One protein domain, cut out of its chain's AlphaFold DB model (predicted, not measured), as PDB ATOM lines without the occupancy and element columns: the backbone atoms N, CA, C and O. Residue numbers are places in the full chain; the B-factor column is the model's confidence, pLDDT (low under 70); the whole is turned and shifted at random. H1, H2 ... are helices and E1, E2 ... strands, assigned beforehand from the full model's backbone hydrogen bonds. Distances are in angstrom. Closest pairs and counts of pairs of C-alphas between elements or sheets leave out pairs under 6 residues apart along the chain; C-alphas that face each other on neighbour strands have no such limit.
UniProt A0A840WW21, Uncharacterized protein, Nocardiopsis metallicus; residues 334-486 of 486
ATOM      1  N   TYR A 334       3.893   4.459 -21.568       97.94
ATOM      2  CA  TYR A 334       4.567   4.348 -22.854       97.94
ATOM      3  C   TYR A 334       5.847   5.175 -22.821       97.94
ATOM      4  O   TYR A 334       5.795   6.401 -22.699       97.94
ATOM      5  N   ASP A 335       7.000   4.510 -22.907       98.25
ATOM      6  CA  ASP A 335       8.305   5.168 -22.892       98.25
ATOM      7  C   ASP A 335       8.952   5.169 -24.278       98.25
ATOM      8  O   ASP A 335       9.578   4.202 -24.704       98.25
ATOM      9  N   PHE A 336       8.826   6.294 -24.969       97.88
ATOM     10  CA  PHE A 336       9.454   6.573 -26.255       97.88
ATOM     11  C   PHE A 336      10.654   7.521 -26.116       97.88
ATOM     12  O   PHE A 336      11.036   8.186 -27.080       97.88
ATOM     13  N   SER A 337      11.257   7.624 -24.924       97.94
ATOM     14  CA  SER A 337      12.396   8.516 -24.710       97.94
ATOM     15  C   SER A 337      13.530   8.222 -25.690       97.94
ATOM     16  O   SER A 337      13.890   7.058 -25.863       97.94
ATOM     17  N   GLN A 338      14.129   9.262 -26.272       96.94
ATOM     18  CA  GLN A 338      15.229   9.161 -27.244       96.94
ATOM     19  C   GLN A 338      14.889   8.394 -28.536       96.94
ATOM     20  O   GLN A 338      15.774   8.158 -29.355       96.94
ATOM     21  N   ALA A 339      13.630   8.005 -28.750       97.62
ATOM     22  CA  ALA A 339      13.241   7.325 -29.976       97.62
ATOM     23  C   ALA A 339      13.268   8.285 -31.172       97.62
ATOM     24  O   ALA A 339      12.910   9.459 -31.063       97.62
ATOM     25  N   VAL A 340      13.648   7.760 -32.335       97.19
ATOM     26  CA  VAL A 340      13.547   8.466 -33.616       97.19
ATOM     27  C   VAL A 340      12.276   8.012 -34.332       97.19
ATOM     28  O   VAL A 340      12.095   6.820 -34.591       97.19
ATOM     29  N   PHE A 341      11.395   8.962 -34.634       96.56
ATOM     30  CA  PHE A 341      10.155   8.753 -35.371       96.56
ATOM     31  C   PHE A 341      10.309   9.252 -36.805       96.56
ATOM     32  O   PHE A 341      10.643  10.412 -37.035       96.56
ATOM     33  N   ASP A 342      10.020   8.375 -37.762       95.38
ATOM     34  CA  ASP A 342       9.924   8.667 -39.197       95.38
ATOM     35  C   ASP A 342       8.505   8.356 -39.742       95.38
ATOM     36  O   ASP A 342       8.286   8.099 -40.932       95.38
ATOM     37  N   GLY A 343       7.537   8.312 -38.824       94.44
ATOM     38  CA  GLY A 343       6.119   8.080 -39.058       94.44
ATOM     39  C   GLY A 343       5.445   7.338 -37.902       94.44
ATOM     40  O   GLY A 343       6.094   6.877 -36.962       94.44
ATOM     41  N   GLY A 344       4.118   7.254 -37.951       94.94
ATOM     42  CA  GLY A 344       3.314   6.530 -36.966       94.94
ATOM     43  C   GLY A 344       1.859   6.984 -36.972       94.94
ATOM     44  O   GLY A 344       1.564   8.133 -37.287       94.94
ATOM     45  N   ASN A 345       0.932   6.090 -36.623       94.94
ATOM     46  CA  ASN A 345      -0.496   6.404 -36.626       94.94
ATOM     47  C   ASN A 345      -1.160   6.096 -35.279       94.94
ATOM     48  O   ASN A 345      -1.516   4.951 -34.984       94.94
ATOM     49  N   PHE A 346      -1.417   7.166 -34.535       95.69
ATOM     50  CA  PHE A 346      -2.170   7.214 -33.287       95.69
ATOM     51  C   PHE A 346      -3.501   7.963 -33.434       95.69
ATOM     52  O   PHE A 346      -4.115   8.308 -32.425       95.69
ATOM     53  N   ALA A 347      -3.983   8.186 -34.662       96.06
ATOM     54  CA  ALA A 347      -5.247   8.881 -34.885       96.06
ATOM     55  C   ALA A 347      -6.383   8.208 -34.098       96.06
ATOM     56  O   ALA A 347      -6.513   6.984 -34.151       96.06
ATOM     57  N   GLY A 348      -7.151   8.971 -33.320       96.12
ATOM     58  CA  GLY A 348      -8.229   8.476 -32.455       96.12
ATOM     59  C   GLY A 348      -7.788   7.633 -31.244       96.12
ATOM     60  O   GLY A 348      -8.639   7.118 -30.513       96.12
ATOM     61  N   ALA A 349      -6.481   7.459 -31.007       96.69
ATOM     62  CA  ALA A 349      -5.972   6.750 -29.833       96.69
ATOM     63  C   ALA A 349      -6.364   7.476 -28.536       96.69
ATOM     64  O   ALA A 349      -6.441   8.705 -28.492       96.69
ATOM     65  N   ARG A 350      -6.603   6.718 -27.460       95.56
ATOM     66  CA  ARG A 350      -6.966   7.272 -26.149       95.56
ATOM     67  C   ARG A 350      -5.942   6.895 -25.087       95.56
ATOM     68  O   ARG A 350      -5.993   5.806 -24.517       95.56
ATOM     69  N   PHE A 351      -5.048   7.825 -24.790       92.88
ATOM     70  CA  PHE A 351      -4.137   7.741 -23.658       92.88
ATOM     71  C   PHE A 351      -4.890   8.203 -22.411       92.88
ATOM     72  O   PHE A 351      -5.101   9.394 -22.198       92.88
ATOM     73  N   THR A 352      -5.367   7.240 -21.631       91.69
ATOM     74  CA  THR A 352      -6.136   7.479 -20.403       91.69
ATOM     75  C   THR A 352      -5.258   7.125 -19.215       91.69
ATOM     76  O   THR A 352      -4.780   5.998 -19.150       91.69
ATOM     77  N   GLY A 353      -5.005   8.063 -18.306       86.94
ATOM     78  CA  GLY A 353      -4.036   7.877 -17.229       86.94
ATOM     79  C   GLY A 353      -2.612   7.597 -17.733       86.94
ATOM     80  O   GLY A 353      -2.281   7.796 -18.903       86.94
ATOM     81  N   GLY A 354      -1.764   7.093 -16.834       89.62
ATOM     82  CA  GLY A 354      -0.399   6.681 -17.164       89.62
ATOM     83  C   GLY A 354       0.513   7.828 -17.622       89.62
ATOM     84  O   GLY A 354       0.187   9.015 -17.538       89.62
ATOM     85  N   ARG A 355       1.714   7.462 -18.074       94.62
ATOM     86  CA  ARG A 355       2.727   8.391 -18.595       94.62
ATOM     87  C   ARG A 355       3.040   8.077 -20.047       94.62
ATOM     88  O   ARG A 355       3.308   6.924 -20.369       94.62
ATOM     89  N   VAL A 356       3.090   9.104 -20.889       95.69
ATOM     90  CA  VAL A 356       3.556   9.011 -22.279       95.69
ATOM     91  C   VAL A 356       4.807   9.870 -22.415       95.69
ATOM     92  O   VAL A 356       4.755  11.097 -22.354       95.69
ATOM     93  N   ASN A 357       5.963   9.231 -22.537       97.25
ATOM     94  CA  ASN A 357       7.250   9.904 -22.457       97.25
ATOM     95  C   ASN A 357       7.940   9.959 -23.822       97.25
ATOM     96  O   ASN A 357       8.425   8.946 -24.306       97.25
ATOM     97  N   PHE A 358       8.056  11.150 -24.400       96.88
ATOM     98  CA  PHE A 358       8.830  11.437 -25.611       96.88
ATOM     99  C   PHE A 358      10.136  12.176 -25.299       96.88
ATOM    100  O   PHE A 358      10.709  12.822 -26.176       96.88
ATOM    101  N   ARG A 359      10.631  12.113 -24.054       97.69
ATOM    102  CA  ARG A 359      11.803  12.882 -23.625       97.69
ATOM    103  C   ARG A 359      13.013  12.646 -24.533       97.69
ATOM    104  O   ARG A 359      13.539  11.535 -24.598       97.69
ATOM    105  N   GLY A 360      13.475  13.704 -25.196       97.38
ATOM    106  CA  GLY A 360      14.580  13.672 -26.157       97.38
ATOM    107  C   GLY A 360      14.338  12.846 -27.422       97.38
ATOM    108  O   GLY A 360      15.285  12.544 -28.140       97.38
ATOM    109  N   ALA A 361      13.092  12.458 -27.697       97.69
ATOM    110  CA  ALA A 361      12.724  11.865 -28.974       97.69
ATOM    111  C   ALA A 361      12.973  12.853 -30.126       97.69
ATOM    112  O   ALA A 361      12.967  14.070 -29.935       97.69
ATOM    113  N   THR A 362      13.187  12.324 -31.328       97.44
ATOM    114  CA  THR A 362      13.357  13.125 -32.547       97.44
ATOM    115  C   THR A 362      12.311  12.715 -33.578       97.44
ATOM    116  O   THR A 362      12.266  11.555 -33.979       97.44
ATOM    117  N   PHE A 363      11.480  13.657 -34.013       96.06
ATOM    118  CA  PHE A 363      10.563  13.505 -35.140       96.06
ATOM    119  C   PHE A 363      11.304  13.963 -36.396       96.06
ATOM    120  O   PHE A 363      11.446  15.161 -36.638       96.06
ATOM    121  N   ALA A 364      11.875  12.996 -37.115       93.19
ATOM    122  CA  ALA A 364      12.864  13.236 -38.162       93.19
ATOM    123  C   ALA A 364      12.270  13.259 -39.577       93.19
ATOM    124  O   ALA A 364      12.914  13.749 -40.500       93.19
ATOM    125  N   GLY A 365      11.070  12.709 -39.770       88.75
ATOM    126  CA  GLY A 365      10.457  12.616 -41.088       88.75
ATOM    127  C   GLY A 365       9.122  11.878 -41.090       88.75
ATOM    128  O   GLY A 365       8.617  11.449 -40.052       88.75
ATOM    129  N   GLY A 366       8.564  11.715 -42.290       91.56
ATOM    130  CA  GLY A 366       7.287  11.035 -42.506       91.56
ATOM    131  C   GLY A 366       6.099  11.746 -41.855       91.56
ATOM    132  O   GLY A 366       6.160  12.931 -41.532       91.56
ATOM    133  N   HIS A 367       5.000  11.010 -41.689       95.19
ATOM    134  CA  HIS A 367       3.773  11.520 -41.078       95.19
ATOM    135  C   HIS A 367       3.540  10.842 -39.730       95.19
ATOM    136  O   HIS A 367       3.329   9.626 -39.675       95.19
ATOM    137  N   VAL A 368       3.550  11.626 -38.651       96.06
ATOM    138  CA  VAL A 368       3.076  11.174 -37.340       96.06
ATOM    139  C   VAL A 368       1.684  11.736 -37.109       96.06
ATOM    140  O   VAL A 368       1.491  12.939 -36.960       96.06
ATOM    141  N   ASN A 369       0.699  10.848 -37.112       95.88
ATOM    142  CA  ASN A 369      -0.703  11.212 -37.029       95.88
ATOM    143  C   ASN A 369      -1.235  11.002 -35.604       95.88
ATOM    144  O   ASN A 369      -1.322   9.863 -35.142       95.88
ATOM    145  N   LEU A 370      -1.589  12.097 -34.935       94.31
ATOM    146  CA  LEU A 370      -2.257  12.169 -33.631       94.31
ATOM    147  C   LEU A 370      -3.608  12.909 -33.748       94.31
ATOM    148  O   LEU A 370      -4.081  13.525 -32.791       94.31
ATOM    149  N   ILE A 371      -4.229  12.859 -34.931       94.75
ATOM    150  CA  ILE A 371      -5.538  13.468 -35.180       94.75
ATOM    151  C   ILE A 371      -6.578  12.829 -34.262       94.75
ATOM    152  O   ILE A 371      -6.604  11.606 -34.113       94.75
ATOM    153  N   GLU A 372      -7.424  13.636 -33.626       94.56
ATOM    154  CA  GLU A 372      -8.449  13.183 -32.669       94.56
ATOM    155  C   GLU A 372      -7.903  12.351 -31.486       94.56
ATOM    156  O   GLU A 372      -8.664  11.691 -30.763       94.56
ATOM    157  N   THR A 373      -6.584  12.338 -31.257       94.56
ATOM    158  CA  THR A 373      -6.003  11.640 -30.110       94.56
ATOM    159  C   THR A 373      -6.478  12.303 -28.819       94.56
ATOM    160  O   THR A 373      -6.483  13.527 -28.684       94.56
ATOM    161  N   ARG A 374      -6.871  11.490 -27.838       93.50
ATOM    162  CA  ARG A 374      -7.315  11.972 -26.526       93.50
ATOM    163  C   ARG A 374      -6.284  11.627 -25.465       93.50
ATOM    164  O   ARG A 374      -5.970  10.453 -25.274       93.50
ATOM    165  N   PHE A 375      -5.814  12.646 -24.758       90.50
ATOM    166  CA  PHE A 375      -4.999  12.523 -23.558       90.50
ATOM    167  C   PHE A 375      -5.872  12.904 -22.365       90.50
ATOM    168  O   PHE A 375      -6.159  14.081 -22.157       90.50
ATOM    169  N   THR A 376      -6.339  11.906 -21.621       91.06
ATOM    170  CA  THR A 376      -7.232  12.086 -20.469       91.06
ATOM    171  C   THR A 376      -6.509  11.651 -19.205       91.06
ATOM    172  O   THR A 376      -6.108  10.497 -19.120       91.06
ATOM    173  N   ASP A 377      -6.303  12.553 -18.247       89.75
ATOM    174  CA  ASP A 377      -5.578  12.296 -16.986       89.75
ATOM    175  C   ASP A 377      -4.156  11.719 -17.181       89.75
ATOM    176  O   ASP A 377      -3.578  11.106 -16.282       89.75
ATOM    177  N   ALA A 378      -3.584  11.888 -18.376       88.56
ATOM    178  CA  ALA A 378      -2.266  11.387 -18.747       88.56
ATOM    179  C   ALA A 378      -1.196  12.471 -18.557       88.56
ATOM    180  O   ALA A 378      -1.439  13.655 -18.801       88.56
ATOM    181  N   HIS A 379       0.015  12.066 -18.173       91.88
ATOM    182  CA  HIS A 379       1.180  12.953 -18.186       91.88
ATOM    183  C   HIS A 379       2.009  12.699 -19.449       91.88
ATOM    184  O   HIS A 379       2.602  11.626 -19.601       91.88
ATOM    185  N   VAL A 380       2.041  13.679 -20.352       93.00
ATOM    186  CA  VAL A 380       2.734  13.609 -21.642       93.00
ATOM    187  C   VAL A 380       3.947  14.535 -21.625       93.00
ATOM    188  O   VAL A 380       3.820  15.745 -21.461       93.00
ATOM    189  N   SER A 381       5.140  13.979 -21.815       95.25
ATOM    190  CA  SER A 381       6.395  14.740 -21.756       95.25
ATOM    191  C   SER A 381       7.080  14.778 -23.120       95.25
ATOM    192  O   SER A 381       7.561  13.748 -23.587       95.25
ATOM    193  N   PHE A 382       7.218  15.973 -23.693       95.12
ATOM    194  CA  PHE A 382       8.035  16.299 -24.873       95.12
ATOM    195  C   PHE A 382       9.325  17.048 -24.495       95.12
ATOM    196  O   PHE A 382       9.878  17.844 -25.258       95.12
ATOM    197  N   ILE A 383       9.812  16.830 -23.273       96.75
ATOM    198  CA  ILE A 383      10.982  17.542 -22.761       96.75
ATOM    199  C   ILE A 383      12.216  17.166 -23.588       96.75
ATOM    200  O   ILE A 383      12.498  15.981 -23.741       96.75
ATOM    201  N   ASP A 384      12.998  18.142 -24.050       97.62
ATOM    202  CA  ASP A 384      14.165  17.924 -24.931       97.62
ATOM    203  C   ASP A 384      13.836  17.311 -26.307       97.62
ATOM    204  O   ASP A 384      14.742  16.897 -27.027       97.62
ATOM    205  N   THR A 385      12.559  17.199 -26.678       98.00
ATOM    206  CA  THR A 385      12.152  16.644 -27.974       98.00
ATOM    207  C   THR A 385      12.530  17.579 -29.121       98.00
ATOM    208  O   THR A 385      12.454  18.800 -28.980       98.00
ATOM    209  N   ARG A 386      12.887  17.005 -30.275       97.69
ATOM    210  CA  ARG A 386      13.186  17.752 -31.503       97.69
ATOM    211  C   ARG A 386      12.241  17.361 -32.632       97.69
ATOM    212  O   ARG A 386      12.038  16.175 -32.882       97.69
ATOM    213  N   PHE A 387      11.701  18.353 -33.324       96.75
ATOM    214  CA  PHE A 387      10.856  18.211 -34.502       96.75
ATOM    215  C   PHE A 387      11.620  18.750 -35.712       96.75
ATOM    216  O   PHE A 387      11.553  19.940 -36.005       96.75
ATOM    217  N   THR A 388      12.390  17.885 -36.372       95.06
ATOM    218  CA  THR A 388      13.387  18.293 -37.377       95.06
ATOM    219  C   THR A 388      12.936  18.070 -38.819       95.06
ATOM    220  O   THR A 388      13.561  18.562 -39.750       95.06
ATOM    221  N   GLY A 389      11.876  17.291 -39.038       91.31
ATOM    222  CA  GLY A 389      11.356  17.042 -40.377       91.31
ATOM    223  C   GLY A 389      10.072  16.225 -40.385       91.31
ATOM    224  O   GLY A 389       9.683  15.616 -39.387       91.31
ATOM    225  N   GLY A 390       9.417  16.199 -41.546       92.75
ATOM    226  CA  GLY A 390       8.126  15.539 -41.727       92.75
ATOM    227  C   GLY A 390       6.950  16.393 -41.259       92.75
ATOM    228  O   GLY A 390       7.055  17.614 -41.137       92.75
ATOM    229  N   VAL A 391       5.813  15.736 -41.031       95.81
ATOM    230  CA  VAL A 391       4.577  16.385 -40.592       95.81
ATOM    231  C   VAL A 391       4.010  15.673 -39.368       95.81
ATOM    232  O   VAL A 391       3.839  14.450 -39.375       95.81
ATOM    233  N   VAL A 392       3.691  16.438 -38.325       96.12
ATOM    234  CA  VAL A 392       3.058  15.940 -37.103       96.12
ATOM    235  C   VAL A 392       1.681  16.574 -36.949       96.12
ATOM    236  O   VAL A 392       1.548  17.788 -36.818       96.12
ATOM    237  N   TYR A 393       0.643  15.747 -36.963       95.00
ATOM    238  CA  TYR A 393      -0.739  16.208 -36.877       95.00
ATOM    239  C   TYR A 393      -1.273  16.004 -35.466       95.00
ATOM    240  O   TYR A 393      -1.470  14.865 -35.060       95.00
ATOM    241  N   PHE A 394      -1.549  17.086 -34.750       92.69
ATOM    242  CA  PHE A 394      -2.312  17.120 -33.498       92.69
ATOM    243  C   PHE A 394      -3.726  17.671 -33.710       92.69
ATOM    244  O   PHE A 394      -4.381  18.090 -32.758       92.69
ATOM    245  N   SER A 395      -4.198  17.716 -34.953       91.62
ATOM    246  CA  SER A 395      -5.490  18.304 -35.269       91.62
ATOM    247  C   SER A 395      -6.617  17.612 -34.509       91.62
ATOM    248  O   SER A 395      -6.665  16.385 -34.440       91.62
ATOM    249  N   GLU A 396      -7.510  18.390 -33.904       91.94
ATOM    250  CA  GLU A 396      -8.600  17.880 -33.055       91.94
ATOM    251  C   GLU A 396      -8.150  17.015 -31.859       91.94
ATOM    252  O   GLU A 396      -8.968  16.342 -31.219       91.94
ATOM    253  N   ALA A 397      -6.854  17.022 -31.520       92.75
ATOM    254  CA  ALA A 397      -6.364  16.361 -30.322       92.75
ATOM    255  C   ALA A 397      -6.937  17.044 -29.077       92.75
ATOM    256  O   ALA A 397      -7.089  18.265 -29.021       92.75
ATOM    257  N   ARG A 398      -7.252  16.249 -28.054       91.44
ATOM    258  CA  ARG A 398      -7.867  16.741 -26.816       91.44
ATOM    259  C   ARG A 398      -6.968  16.478 -25.625       91.44
ATOM    260  O   ARG A 398      -6.624  15.324 -25.358       91.44
ATOM    261  N   PHE A 399      -6.666  17.532 -24.874       84.75
ATOM    262  CA  PHE A 399      -5.864  17.472 -23.656       84.75
ATOM    263  C   PHE A 399      -6.768  17.757 -22.445       84.75
ATOM    264  O   PHE A 399      -7.170  18.893 -22.218       84.75
ATOM    265  N   HIS A 400      -7.173  16.722 -21.703       84.00
ATOM    266  CA  HIS A 400      -8.139  16.828 -20.596       84.00
ATOM    267  C   HIS A 400      -7.578  16.212 -19.312       84.00
ATOM    268  O   HIS A 400      -7.084  15.091 -19.342       84.00
ATOM    269  N   GLY A 401      -7.655  16.911 -18.179       73.94
ATOM    270  CA  GLY A 401      -7.302  16.390 -16.846       73.94
ATOM    271  C   GLY A 401      -5.823  16.022 -16.639       73.94
ATOM    272  O   GLY A 401      -5.410  15.675 -15.536       73.94
ATOM    273  N   GLY A 402      -5.005  16.117 -17.690       77.69
ATOM    274  CA  GLY A 402      -3.592  15.758 -17.718       77.69
ATOM    275  C   GLY A 402      -2.655  16.954 -17.888       77.69
ATOM    276  O   GLY A 402      -3.075  18.110 -17.980       77.69
ATOM    277  N   GLN A 403      -1.358  16.653 -17.949       86.12
ATOM    278  CA  GLN A 403      -0.292  17.632 -18.167       86.12
ATOM    279  C   GLN A 403       0.465  17.293 -19.448       86.12
ATOM    280  O   GLN A 403       0.835  16.136 -19.649       86.12
ATOM    281  N   VAL A 404       0.722  18.298 -20.284       90.12
ATOM    282  CA  VAL A 404       1.563  18.176 -21.478       90.12
ATOM    283  C   VAL A 404       2.698  19.190 -21.413       90.12
ATOM    284  O   VAL A 404       2.477  20.400 -21.346       90.12
ATOM    285  N   GLU A 405       3.932  18.698 -21.432       93.38
ATOM    286  CA  GLU A 405       5.126  19.528 -21.268       93.38
ATOM    287  C   GLU A 405       5.994  19.546 -22.529       93.38
ATOM    288  O   GLU A 405       6.651  18.555 -22.847       93.38
ATOM    289  N   PHE A 406       6.094  20.704 -23.181       92.19
ATOM    290  CA  PHE A 406       7.015  21.002 -24.284       92.19
ATOM    291  C   PHE A 406       8.260  21.762 -23.797       92.19
ATOM    292  O   PHE A 406       8.711  22.747 -24.385       92.19
ATOM    293  N   ARG A 407       8.832  21.342 -22.665       93.81
ATOM    294  CA  ARG A 407       9.966  22.051 -22.061       93.81
ATOM    295  C   ARG A 407      11.259  21.828 -22.844       93.81
ATOM    296  O   ARG A 407      11.720  20.694 -22.959       93.81
ATOM    297  N   ARG A 408      11.924  22.912 -23.257       95.69
ATOM    298  CA  ARG A 408      13.163  22.850 -24.068       95.69
ATOM    299  C   ARG A 408      12.988  22.013 -25.347       95.69
ATOM    300  O   ARG A 408      13.923  21.354 -25.787       95.69
ATOM    301  N   THR A 409      11.776  22.010 -25.896       97.12
ATOM    302  CA  THR A 409      11.466  21.407 -27.195       97.12
ATOM    303  C   THR A 409      11.957  22.315 -28.320       97.12
ATOM    304  O   THR A 409      11.904  23.539 -28.196       97.12
ATOM    305  N   GLU A 410      12.411  21.725 -29.416       97.31
ATOM    306  CA  GLU A 410      12.889  22.442 -30.597       97.31
ATOM    307  C   GLU A 410      12.052  22.061 -31.822       97.31
ATOM    308  O   GLU A 410      11.917  20.878 -32.141       97.31
ATOM    309  N   PHE A 411      11.478  23.065 -32.482       95.88
ATOM    310  CA  PHE A 411      10.796  22.946 -33.768       95.88
ATOM    311  C   PHE A 411      11.708  23.540 -34.840       95.88
ATOM    312  O   PHE A 411      11.870  24.760 -34.907       95.88
ATOM    313  N   ASP A 412      12.338  22.658 -35.615       93.88
ATOM    314  CA  ASP A 412      13.429  22.973 -36.539       93.88
ATOM    315  C   ASP A 412      13.278  22.206 -37.860       93.88
ATOM    316  O   ASP A 412      14.113  21.392 -38.240       93.88
ATOM    317  N   GLY A 413      12.153  22.415 -38.545       91.88
ATOM    318  CA  GLY A 413      11.933  21.937 -39.913       91.88
ATOM    319  C   GLY A 413      10.740  21.003 -40.100       91.88
ATOM    320  O   GLY A 413      10.334  20.773 -41.238       91.88
ATOM    321  N   ALA A 414      10.131  20.490 -39.026       94.19
ATOM    322  CA  ALA A 414       8.873  19.752 -39.145       94.19
ATOM    323  C   ALA A 414       7.668  20.699 -39.219       94.19
ATOM    324  O   ALA A 414       7.610  21.691 -38.495       94.19
ATOM    325  N   ASN A 415       6.662  20.329 -40.011       95.19
ATOM    326  CA  ASN A 415       5.363  20.994 -39.968       95.19
ATOM    327  C   ASN A 415       4.498  20.353 -38.878       95.19
ATOM    328  O   ASN A 415       4.311  19.136 -38.863       95.19
ATOM    329  N   VAL A 416       3.966  21.148 -37.957       95.25
ATOM    330  CA  VAL A 416       3.173  20.690 -36.818       95.25
ATOM    331  C   VAL A 416       1.834  21.408 -36.811       95.25
ATOM    332  O   VAL A 416       1.772  22.631 -36.747       95.25
ATOM    333  N   HIS A 417       0.751  20.639 -36.872       94.31
ATOM    334  CA  HIS A 417      -0.602  21.174 -37.006       94.31
ATOM    335  C   HIS A 417      -1.421  20.923 -35.740       94.31
ATOM    336  O   HIS A 417      -1.581  19.775 -35.337       94.31
ATOM    337  N   PHE A 418      -1.976  21.981 -35.152       92.56
ATOM    338  CA  PHE A 418      -2.828  21.965 -33.957       92.56
ATOM    339  C   PHE A 418      -4.246  22.502 -34.223       92.56
ATOM    340  O   PHE A 418      -4.975  22.795 -33.278       92.56
ATOM    341  N   PHE A 419      -4.670  22.643 -35.483       88.81
ATOM    342  CA  PHE A 419      -6.012  23.151 -35.788       88.81
ATOM    343  C   PHE A 419      -7.106  22.284 -35.136       88.81
ATOM    344  O   PHE A 419      -7.041  21.052 -35.129       88.81
ATOM    345  N   GLY A 420      -8.091  22.930 -34.518       89.50
ATOM    346  CA  GLY A 420      -9.168  22.289 -33.767       89.50
ATOM    347  C   GLY A 420      -8.735  21.583 -32.479       89.50
ATOM    348  O   GLY A 420      -9.581  20.963 -31.835       89.50
ATOM    349  N   ALA A 421      -7.452  21.628 -32.099       92.25
ATOM    350  CA  ALA A 421      -6.990  21.022 -30.857       92.25
ATOM    351  C   ALA A 421      -7.562  21.765 -29.641       92.25
ATOM    352  O   ALA A 421      -7.685  22.992 -29.631       92.25
ATOM    353  N   ASP A 422      -7.909  20.998 -28.612       90.81
ATOM    354  CA  ASP A 422      -8.579  21.488 -27.412       90.81
ATOM    355  C   ASP A 422      -7.625  21.488 -26.212       90.81
ATOM    356  O   ASP A 422      -7.207  20.430 -25.718       90.81
ATOM    357  N   PHE A 423      -7.319  22.700 -25.748       87.31
ATOM    358  CA  PHE A 423      -6.446  23.001 -24.617       87.31
ATOM    359  C   PHE A 423      -7.218  23.437 -23.358       87.31
ATOM    360  O   PHE A 423      -6.603  23.857 -22.380       87.31
ATOM    361  N   ALA A 424      -8.553  23.367 -23.341       76.69
ATOM    362  CA  ALA A 424      -9.368  23.983 -22.290       76.69
ATOM    363  C   ALA A 424      -9.258  23.297 -20.917       76.69
ATOM    364  O   ALA A 424      -9.411  23.945 -19.884       76.69
ATOM    365  N   SER A 425      -9.002  21.985 -20.891       76.06
ATOM    366  CA  SER A 425      -9.177  21.154 -19.687       76.06
ATOM    367  C   SER A 425      -7.882  20.532 -19.147       76.06
ATOM    368  O   SER A 425      -7.938  19.709 -18.232       76.06
ATOM    369  N   GLY A 426      -6.718  20.875 -19.704       76.19
ATOM    370  CA  GLY A 426      -5.413  20.324 -19.324       76.19
ATOM    371  C   GLY A 426      -4.342  21.405 -19.208       76.19
ATOM    372  O   GLY A 426      -4.476  22.492 -19.762       76.19
ATOM    373  N   VAL A 427      -3.254  21.115 -18.491       84.69
ATOM    374  CA  VAL A 427      -2.129  22.055 -18.382       84.69
ATOM    375  C   VAL A 427      -1.140  21.764 -19.498       84.69
ATOM    376  O   VAL A 427      -0.427  20.762 -19.447       84.69
ATOM    377  N   VAL A 428      -1.077  22.647 -20.494       90.44
ATOM    378  CA  VAL A 428      -0.080  22.578 -21.568       90.44
ATOM    379  C   VAL A 428       0.933  23.703 -21.401       90.44
ATOM    380  O   VAL A 428       0.564  24.857 -21.176       90.44
ATOM    381  N   SER A 429       2.221  23.368 -21.475       92.56
ATOM    382  CA  SER A 429       3.307  24.321 -21.236       92.56
ATOM    383  C   SER A 429       4.428  24.211 -22.272       92.56
ATOM    384  O   SER A 429       4.792  23.112 -22.677       92.56
ATOM    385  N   PHE A 430       4.998  25.354 -22.657       94.19
ATOM    386  CA  PHE A 430       6.081  25.520 -23.638       94.19
ATOM    387  C   PHE A 430       7.331  26.246 -23.074       94.19
ATOM    388  O   PHE A 430       7.935  27.088 -23.746       94.19
ATOM    389  N   PRO A 431       7.761  26.002 -21.817       93.75
ATOM    390  CA  PRO A 431       8.864  26.760 -21.240       93.75
ATOM    391  C   PRO A 431      10.189  26.440 -21.944       93.75
ATOM    392  O   PRO A 431      10.647  25.294 -21.988       93.75
ATOM    393  N   GLY A 432      10.838  27.482 -22.463       93.56
ATOM    394  CA  GLY A 432      12.112  27.360 -23.171       93.56
ATOM    395  C   GLY A 432      12.018  26.626 -24.512       93.56
ATOM    396  O   GLY A 432      13.050  26.174 -25.005       93.56
ATOM    397  N   THR A 433      10.815  26.476 -25.077       97.00
ATOM    398  CA  THR A 433      10.631  25.994 -26.449       97.00
ATOM    399  C   THR A 433      11.286  26.953 -27.442       97.00
ATOM    400  O   THR A 433      11.273  28.169 -27.239       97.00
ATOM    401  N   ARG A 434      11.855  26.409 -28.520       97.00
ATOM    402  CA  ARG A 434      12.411  27.178 -29.637       97.00
ATOM    403  C   ARG A 434      11.686  26.831 -30.928       97.00
ATOM    404  O   ARG A 434      11.542  25.655 -31.250       97.00
ATOM    405  N   PHE A 435      11.277  27.863 -31.652       96.44
ATOM    406  CA  PHE A 435      10.674  27.770 -32.976       96.44
ATOM    407  C   PHE A 435      11.656  28.378 -33.977       96.44
ATOM    408  O   PHE A 435      11.767  29.600 -34.051       96.44
ATOM    409  N   THR A 436      12.427  27.549 -34.678       96.00
ATOM    410  CA  THR A 436      13.486  27.998 -35.601       96.00
ATOM    411  C   THR A 436      13.129  27.759 -37.061       96.00
ATOM    412  O   THR A 436      13.510  28.573 -37.902       96.00
ATOM    413  N   GLY A 437      12.346  26.717 -37.357       93.31
ATOM    414  CA  GLY A 437      11.888  26.393 -38.706       93.31
ATOM    415  C   GLY A 437      10.795  25.323 -38.731       93.31
ATOM    416  O   GLY A 437      10.561  24.638 -37.737       93.31
ATOM    417  N   GLY A 438      10.154  25.155 -39.892       92.94
ATOM    418  CA  GLY A 438       8.978  24.290 -40.054       92.94
ATOM    419  C   GLY A 438       7.711  24.934 -39.482       92.94
ATOM    420  O   GLY A 438       7.739  25.535 -38.418       92.94
ATOM    421  N   LEU A 439       6.596  24.864 -40.204       94.38
ATOM    422  CA  LEU A 439       5.367  25.560 -39.813       94.38
ATOM    423  C   LEU A 439       4.768  24.945 -38.540       94.38
ATOM    424  O   LEU A 439       4.439  23.765 -38.549       94.38
ATOM    425  N   VAL A 440       4.531  25.731 -37.490       95.00
ATOM    426  CA  VAL A 440       3.734  25.331 -36.321       95.00
ATOM    427  C   VAL A 440       2.426  26.114 -36.319       95.00
ATOM    428  O   VAL A 440       2.382  27.282 -35.940       95.00
ATOM    429  N   ASP A 441       1.349  25.470 -36.754       92.88
ATOM    430  CA  ASP A 441       0.069  26.137 -36.977       92.88
ATOM    431  C   ASP A 441      -0.958  25.769 -35.907       92.88
ATOM    432  O   ASP A 441      -1.376  24.613 -35.801       92.88
ATOM    433  N   PHE A 442      -1.378  26.765 -35.128       91.62
ATOM    434  CA  PHE A 442      -2.456  26.656 -34.154       91.62
ATOM    435  C   PHE A 442      -3.796  27.179 -34.674       91.62
ATOM    436  O   PHE A 442      -4.793  26.943 -34.001       91.62
ATOM    437  N   GLY A 443      -3.896  27.831 -35.836       75.69
ATOM    438  CA  GLY A 443      -5.215  28.203 -36.356       75.69
ATOM    439  C   GLY A 443      -5.346  29.455 -37.210       75.69
ATOM    440  O   GLY A 443      -6.482  29.823 -37.488       75.69
ATOM    441  N   ASP A 444      -4.269  30.110 -37.636       63.69
ATOM    442  CA  ASP A 444      -4.397  31.342 -38.442       63.69
ATOM    443  C   ASP A 444      -4.895  31.050 -39.875       63.69
ATOM    444  O   ASP A 444      -5.507  31.886 -40.531       63.69
ATOM    445  N   THR A 445      -4.695  29.822 -40.375       58.81
ATOM    446  CA  THR A 445      -4.962  29.480 -41.785       58.81
ATOM    447  C   THR A 445      -6.236  28.653 -42.034       58.81
ATOM    448  O   THR A 445      -6.479  28.243 -43.171       58.81
ATOM    449  N   THR A 446      -7.064  28.382 -41.011       61.53
ATOM    450  CA  THR A 446      -8.178  27.406 -41.109       61.53
ATOM    451  C   THR A 446      -9.478  27.858 -40.429       61.53
ATOM    452  O   THR A 446      -9.446  28.575 -39.435       61.53
ATOM    453  N   ASP A 447     -10.628  27.343 -40.892       73.81
ATOM    454  CA  ASP A 447     -11.967  27.580 -40.307       73.81
ATOM    455  C   ASP A 447     -12.174  26.950 -38.908       73.81
ATOM    456  O   ASP A 447     -13.243  27.075 -38.308       73.81
ATOM    457  N   ASN A 448     -11.175  26.238 -38.376       86.25
ATOM    458  CA  ASN A 448     -11.250  25.579 -37.074       86.25
ATOM    459  C   ASN A 448      -9.938  25.766 -36.289       86.25
ATOM    460  O   ASN A 448      -9.138  24.834 -36.215       86.25
ATOM    461  N   PRO A 449      -9.688  26.952 -35.706       90.50
ATOM    462  CA  PRO A 449      -8.493  27.193 -34.903       90.50
ATOM    463  C   PRO A 449      -8.462  26.330 -33.633       90.50
ATOM    464  O   PRO A 449      -9.488  25.810 -33.184       90.50
ATOM    465  N   ALA A 450      -7.275  26.180 -33.043       91.25
ATOM    466  CA  ALA A 450      -7.102  25.654 -31.693       91.25
ATOM    467  C   ALA A 450      -7.915  26.480 -30.688       91.25
ATOM    468  O   ALA A 450      -8.071  27.693 -30.842       91.25
ATOM    469  N   ARG A 451      -8.434  25.816 -29.654       89.88
ATOM    470  CA  ARG A 451      -9.356  26.416 -28.679       89.88
ATOM    471  C   ARG A 451      -8.887  26.199 -27.247       89.88
ATOM    472  O   ARG A 451      -8.083  25.311 -26.961       89.88
ATOM    473  N   GLY A 452      -9.454  26.987 -26.339       88.06
ATOM    474  CA  GLY A 452      -9.167  26.938 -24.910       88.06
ATOM    475  C   GLY A 452      -8.141  27.982 -24.480       88.06
ATOM    476  O   GLY A 452      -7.939  29.002 -25.143       88.06
ATOM    477  N   VAL A 453      -7.511  27.730 -23.334       87.31
ATOM    478  CA  VAL A 453      -6.576  28.668 -22.708       87.31
ATOM    479  C   VAL A 453      -5.241  28.654 -23.449       87.31
ATOM    480  O   VAL A 453      -4.729  27.587 -23.788       87.31
ATOM    481  N   VAL A 454      -4.653  29.839 -23.647       90.12
ATOM    482  CA  VAL A 454      -3.305  29.984 -24.216       90.12
ATOM    483  C   VAL A 454      -2.308  29.168 -23.378       90.12
ATOM    484  O   VAL A 454      -2.175  29.427 -22.177       90.12
ATOM    485  N   PRO A 455      -1.584  28.199 -23.972       91.88
ATOM    486  CA  PRO A 455      -0.622  27.390 -23.239       91.88
ATOM    487  C   PRO A 455       0.473  28.220 -22.558       91.88
ATOM    488  O   PRO A 455       1.003  29.190 -23.109       91.88
ATOM    489  N   VAL A 456       0.865  27.804 -21.356       91.62
ATOM    490  CA  VAL A 456       1.815  28.555 -20.524       91.62
ATOM    491  C   VAL A 456       3.179  28.635 -21.211       91.62
ATOM    492  O   VAL A 456       3.763  27.615 -21.569       91.62
ATOM    493  N   GLY A 457       3.719  29.846 -21.365       92.19
ATOM    494  CA  GLY A 457       5.022  30.083 -21.995       92.19
ATOM    495  C   GLY A 457       5.013  30.065 -23.528       92.19
ATOM    496  O   GLY A 457       6.059  30.324 -24.120       92.19
ATOM    497  N   LEU A 458       3.865  29.816 -24.178       93.38
ATOM    498  CA  LEU A 458       3.772  29.794 -25.642       93.38
ATOM    499  C   LEU A 458       4.096  31.164 -26.249       93.38
ATOM    500  O   LEU A 458       4.992  31.252 -27.078       93.38
ATOM    501  N   THR A 459       3.445  32.239 -25.796       91.75
ATOM    502  CA  THR A 459       3.658  33.595 -26.338       91.75
ATOM    503  C   THR A 459       5.114  34.056 -26.198       91.75
ATOM    504  O   THR A 459       5.671  34.636 -27.124       91.75
ATOM    505  N   GLU A 460       5.765  33.736 -25.074       92.50
ATOM    506  CA  GLU A 460       7.188  34.036 -24.835       92.50
ATOM    507  C   GLU A 460       8.118  33.211 -25.745       92.50
ATOM    508  O   GLU A 460       9.182  33.672 -26.166       92.50
ATOM    509  N   ALA A 461       7.753  31.960 -26.036       94.38
ATOM    510  CA  ALA A 461       8.490  31.122 -26.975       94.38
ATOM    511  C   ALA A 461       8.329  31.628 -28.419       94.38
ATOM    512  O   ALA A 461       9.326  31.723 -29.132       94.38
ATOM    513  N   VAL A 462       7.117  32.033 -28.819       94.50
ATOM    514  CA  VAL A 462       6.831  32.629 -30.135       94.50
ATOM    515  C   VAL A 462       7.608  33.930 -30.327       94.50
ATOM    516  O   VAL A 462       8.295  34.078 -31.332       94.50
ATOM    517  N   SER A 463       7.605  34.836 -29.342       92.56
ATOM    518  CA  SER A 463       8.304  36.127 -29.449       92.56
ATOM    519  C   SER A 463       9.827  36.006 -29.577       92.56
ATOM    520  O   SER A 463      10.484  36.940 -30.027       92.56
ATOM    521  N   ARG A 464      10.407  34.884 -29.130       93.88
ATOM    522  CA  ARG A 464      11.846  34.588 -29.247       93.88
ATOM    523  C   ARG A 464      12.198  33.738 -30.470       93.88
ATOM    524  O   ARG A 464      13.384  33.557 -30.737       93.88
ATOM    525  N   GLY A 465      11.202  33.166 -31.141       93.56
ATOM    526  CA  GLY A 465      11.381  32.312 -32.308       93.56
ATOM    527  C   GLY A 465      11.593  33.100 -33.598       93.56
ATOM    528  O   GLY A 465      11.561  34.331 -33.625       93.56
ATOM    529  N   THR A 466      11.799  32.370 -34.688       95.94
ATOM    530  CA  THR A 466      11.857  32.934 -36.037       95.94
ATOM    531  C   THR A 466      10.460  33.436 -36.454       95.94
ATOM    532  O   THR A 466       9.489  32.678 -36.349       95.94
ATOM    533  N   PRO A 467      10.318  34.681 -36.953       93.19
ATOM    534  CA  PRO A 467       9.035  35.203 -37.430       93.19
ATOM    535  C   PRO A 467       8.409  34.336 -38.535       93.19
ATOM    536  O   PRO A 467       9.116  33.860 -39.420       93.19
ATOM    537  N   GLY A 468       7.087  34.149 -38.494       89.75
ATOM    538  CA  GLY A 468       6.334  33.359 -39.484       89.75
ATOM    539  C   GLY A 468       6.419  31.837 -39.309       89.75
ATOM    540  O   GLY A 468       5.800  31.104 -40.071       89.75
ATOM    541  N   VAL A 469       7.164  31.344 -38.313       94.31
ATOM    542  CA  VAL A 469       7.210  29.907 -37.992       94.31
ATOM    543  C   VAL A 469       5.960  29.463 -37.239       94.31
ATOM    544  O   VAL A 469       5.478  28.359 -37.472       94.31
ATOM    545  N   VAL A 470       5.423  30.307 -36.353       94.56
ATOM    546  CA  VAL A 470       4.230  29.991 -35.559       94.56
ATOM    547  C   VAL A 470       3.060  30.856 -35.993       94.56
ATOM    548  O   VAL A 470       3.186  32.077 -36.039       94.56
ATOM    549  N   HIS A 471       1.924  30.213 -36.241       92.69
ATOM    550  CA  HIS A 471       0.645  30.857 -36.514       92.69
ATOM    551  C   HIS A 471      -0.295  30.628 -35.332       92.69
ATOM    552  O   HIS A 471      -0.546  29.479 -34.961       92.69
ATOM    553  N   LEU A 472      -0.783  31.703 -34.713       91.88
ATOM    554  CA  LEU A 472      -1.671  31.644 -33.550       91.88
ATOM    555  C   LEU A 472      -3.115  31.973 -33.958       91.88
ATOM    556  O   LEU A 472      -3.320  32.755 -34.880       91.88
ATOM    557  N   PRO A 473      -4.132  31.424 -33.271       90.31
ATOM    558  CA  PRO A 473      -5.500  31.903 -33.410       90.31
ATOM    559  C   PRO A 473      -5.593  33.393 -33.050       90.31
ATOM    560  O   PRO A 473      -4.977  33.794 -32.056       90.31
ATOM    561  N   PRO A 474      -6.447  34.186 -33.725       84.94
ATOM    562  CA  PRO A 474      -6.633  35.605 -33.403       84.94
ATOM    563  C   PRO A 474      -6.982  35.859 -31.925       84.94
ATOM    564  O   PRO A 474      -6.530  36.825 -31.314       84.94
ATOM    565  N   GLU A 475      -7.741  34.951 -31.302       84.19
ATOM    566  CA  GLU A 475      -8.115  35.035 -29.881       84.19
ATOM    567  C   GLU A 475      -6.908  34.924 -28.925       84.19
ATOM    568  O   GLU A 475      -6.950  35.419 -27.794       84.19
ATOM    569  N   TRP A 476      -5.828  34.275 -29.366       87.94
ATOM    570  CA  TRP A 476      -4.600  34.078 -28.595       87.94
ATOM    571  C   TRP A 476      -3.576  35.193 -28.828       87.94
ATOM    572  O   TRP A 476      -2.761  35.448 -27.939       87.94
ATOM    573  N   GLU A 477      -3.633  35.883 -29.971       79.88
ATOM    574  CA  GLU A 477      -2.778  37.041 -30.271       79.88
ATOM    575  C   GLU A 477      -3.081  38.229 -29.350       79.88
ATOM    576  O   GLU A 477      -2.170  38.865 -28.821       79.88
ATOM    577  N   ASP A 478      -4.364  38.465 -29.071       68.44
ATOM    578  CA  ASP A 478      -4.832  39.571 -28.231       68.44
ATOM    579  C   ASP A 478      -4.668  39.324 -26.716       68.44
ATOM    580  O   ASP A 478      -5.054  40.162 -25.897       68.44
ATOM    581  N   GLY A 479      -4.168  38.150 -26.308       58.78
ATOM    582  CA  GLY A 479      -4.086  37.743 -24.898       58.78
ATOM    583  C   GLY A 479      -5.448  37.527 -24.219       58.78
ATOM    584  O   GLY A 479      -5.511  37.395 -22.997       58.78
ATOM    585  N   ARG A 480      -6.541  37.479 -24.996       54.59
ATOM    586  CA  ARG A 480      -7.935  37.334 -24.539       54.59
ATOM    587  C   ARG A 480      -8.458  35.901 -24.675       54.59
ATOM    588  O   ARG A 480      -9.620  35.717 -25.015       54.59
ATOM    589  N   GLY A 481      -7.627  34.891 -24.406       54.59
ATOM    590  CA  GLY A 481      -8.081  33.497 -24.381       54.59
ATOM    591  C   GLY A 481      -9.198  33.326 -23.349       54.59
ATOM    592  O   GLY A 481      -8.922  33.257 -22.153       54.59
ATOM    593  N   ASP A 482     -10.451  33.338 -23.802       46.28
ATOM    594  CA  ASP A 482     -11.638  33.296 -22.953       46.28
ATOM    595  C   ASP A 482     -11.769  31.882 -22.359       46.28
ATOM    596  O   ASP A 482     -11.961  30.923 -23.113       46.28
ATOM    597  N   PRO A 483     -11.662  31.697 -21.029       47.38
ATOM    598  CA  PRO A 483     -11.733  30.370 -20.425       47.38
ATOM    599  C   PRO A 483     -13.125  29.713 -20.508       47.38
ATOM    600  O   PRO A 483     -13.292  28.617 -19.978       47.38
ATOM    601  N   LEU A 484     -14.140  30.367 -21.099       38.88
ATOM    602  CA  LEU A 484     -15.556  30.023 -20.900       38.88
ATOM    603  C   LEU A 484     -16.396  29.755 -22.166       38.88
ATOM    604  O   LEU A 484     -17.626  29.779 -22.085       38.88
ATOM    605  N   ARG A 485     -15.804  29.437 -23.324       38.78
ATOM    606  CA  ARG A 485     -16.592  28.951 -24.478       38.78
ATOM    607  C   ARG A 485     -16.601  27.418 -24.557       38.78
ATOM    608  O   ARG A 485     -15.606  26.811 -24.936       38.78
ATOM    609  N   PHE A 486     -17.743  26.856 -24.144       36.84
ATOM    610  CA  PHE A 486     -18.094  25.430 -24.034       36.84
ATOM    611  C   PHE A 486     -18.129  24.666 -25.359       36.84
ATOM    612  O   PHE A 486     -18.607  25.244 -26.365       36.84
TER     613      PHE A 486
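AT A GLANCE: This is residues 334 to 486 of the 486 residues of an uncharacterized protein of Nocardiopsis metallicus (UniProt A0A840WW21). With little regular structure, the chain winds in stacked turns, a well-formed solenoid whose short parallel strands line its walls, with H1 and H2 at one end. The printed part has 153 residues: E1 to E11, then H1 and H2, mostly strand, with 55 residues in named elements. It is compact, radius of gyration of the C-alphas 14.0 A, spanning 37 by 33 by 26 A.

IN THESE COORDINATES: Find C-alpha 350 at (-6.966, 7.272, -26.149), where E1 runs to 352; E2 is 355 to 357, E3 367 to 369, E4 374 to 376, E5 379 to 381, E6 391 to 393, E7 398 to 405 (14.4 A), E8 410 to 412, E9 415 to 417, E10 422 to 429, E11 434 to 437, H1 458 to 464. H2, 474 to 477, ends at (-2.778, 37.041, -30.271).

HOW THE PARTS SIT: E7 bends at 401, with E4 and E5 on one side and E10 on the other; N 404 and O 427 are 2.8 A apart. E1 neighbours E4, E2 neighbours E5. E3, E6 and E9 form a sheet (N 368 to O 391, 2.9 A), E8 and E11 another (N 411 to O 434, 2.9 A). H1's closest C-alphas to E11 are Ala 461 and Arg 434, 6.2 A; its O i to N i+4 pairs are within hydrogen-bond range. H2, too short for such a pair, is only just apart from H1, 8.3 A.

THE WHOLE: C-alphas 340 and 484 are farthest apart, 38.4 A. The printed part has no cut; the link E11 to H1 is long. Confidence is under 70 at 444 to 446 and 478 to 486.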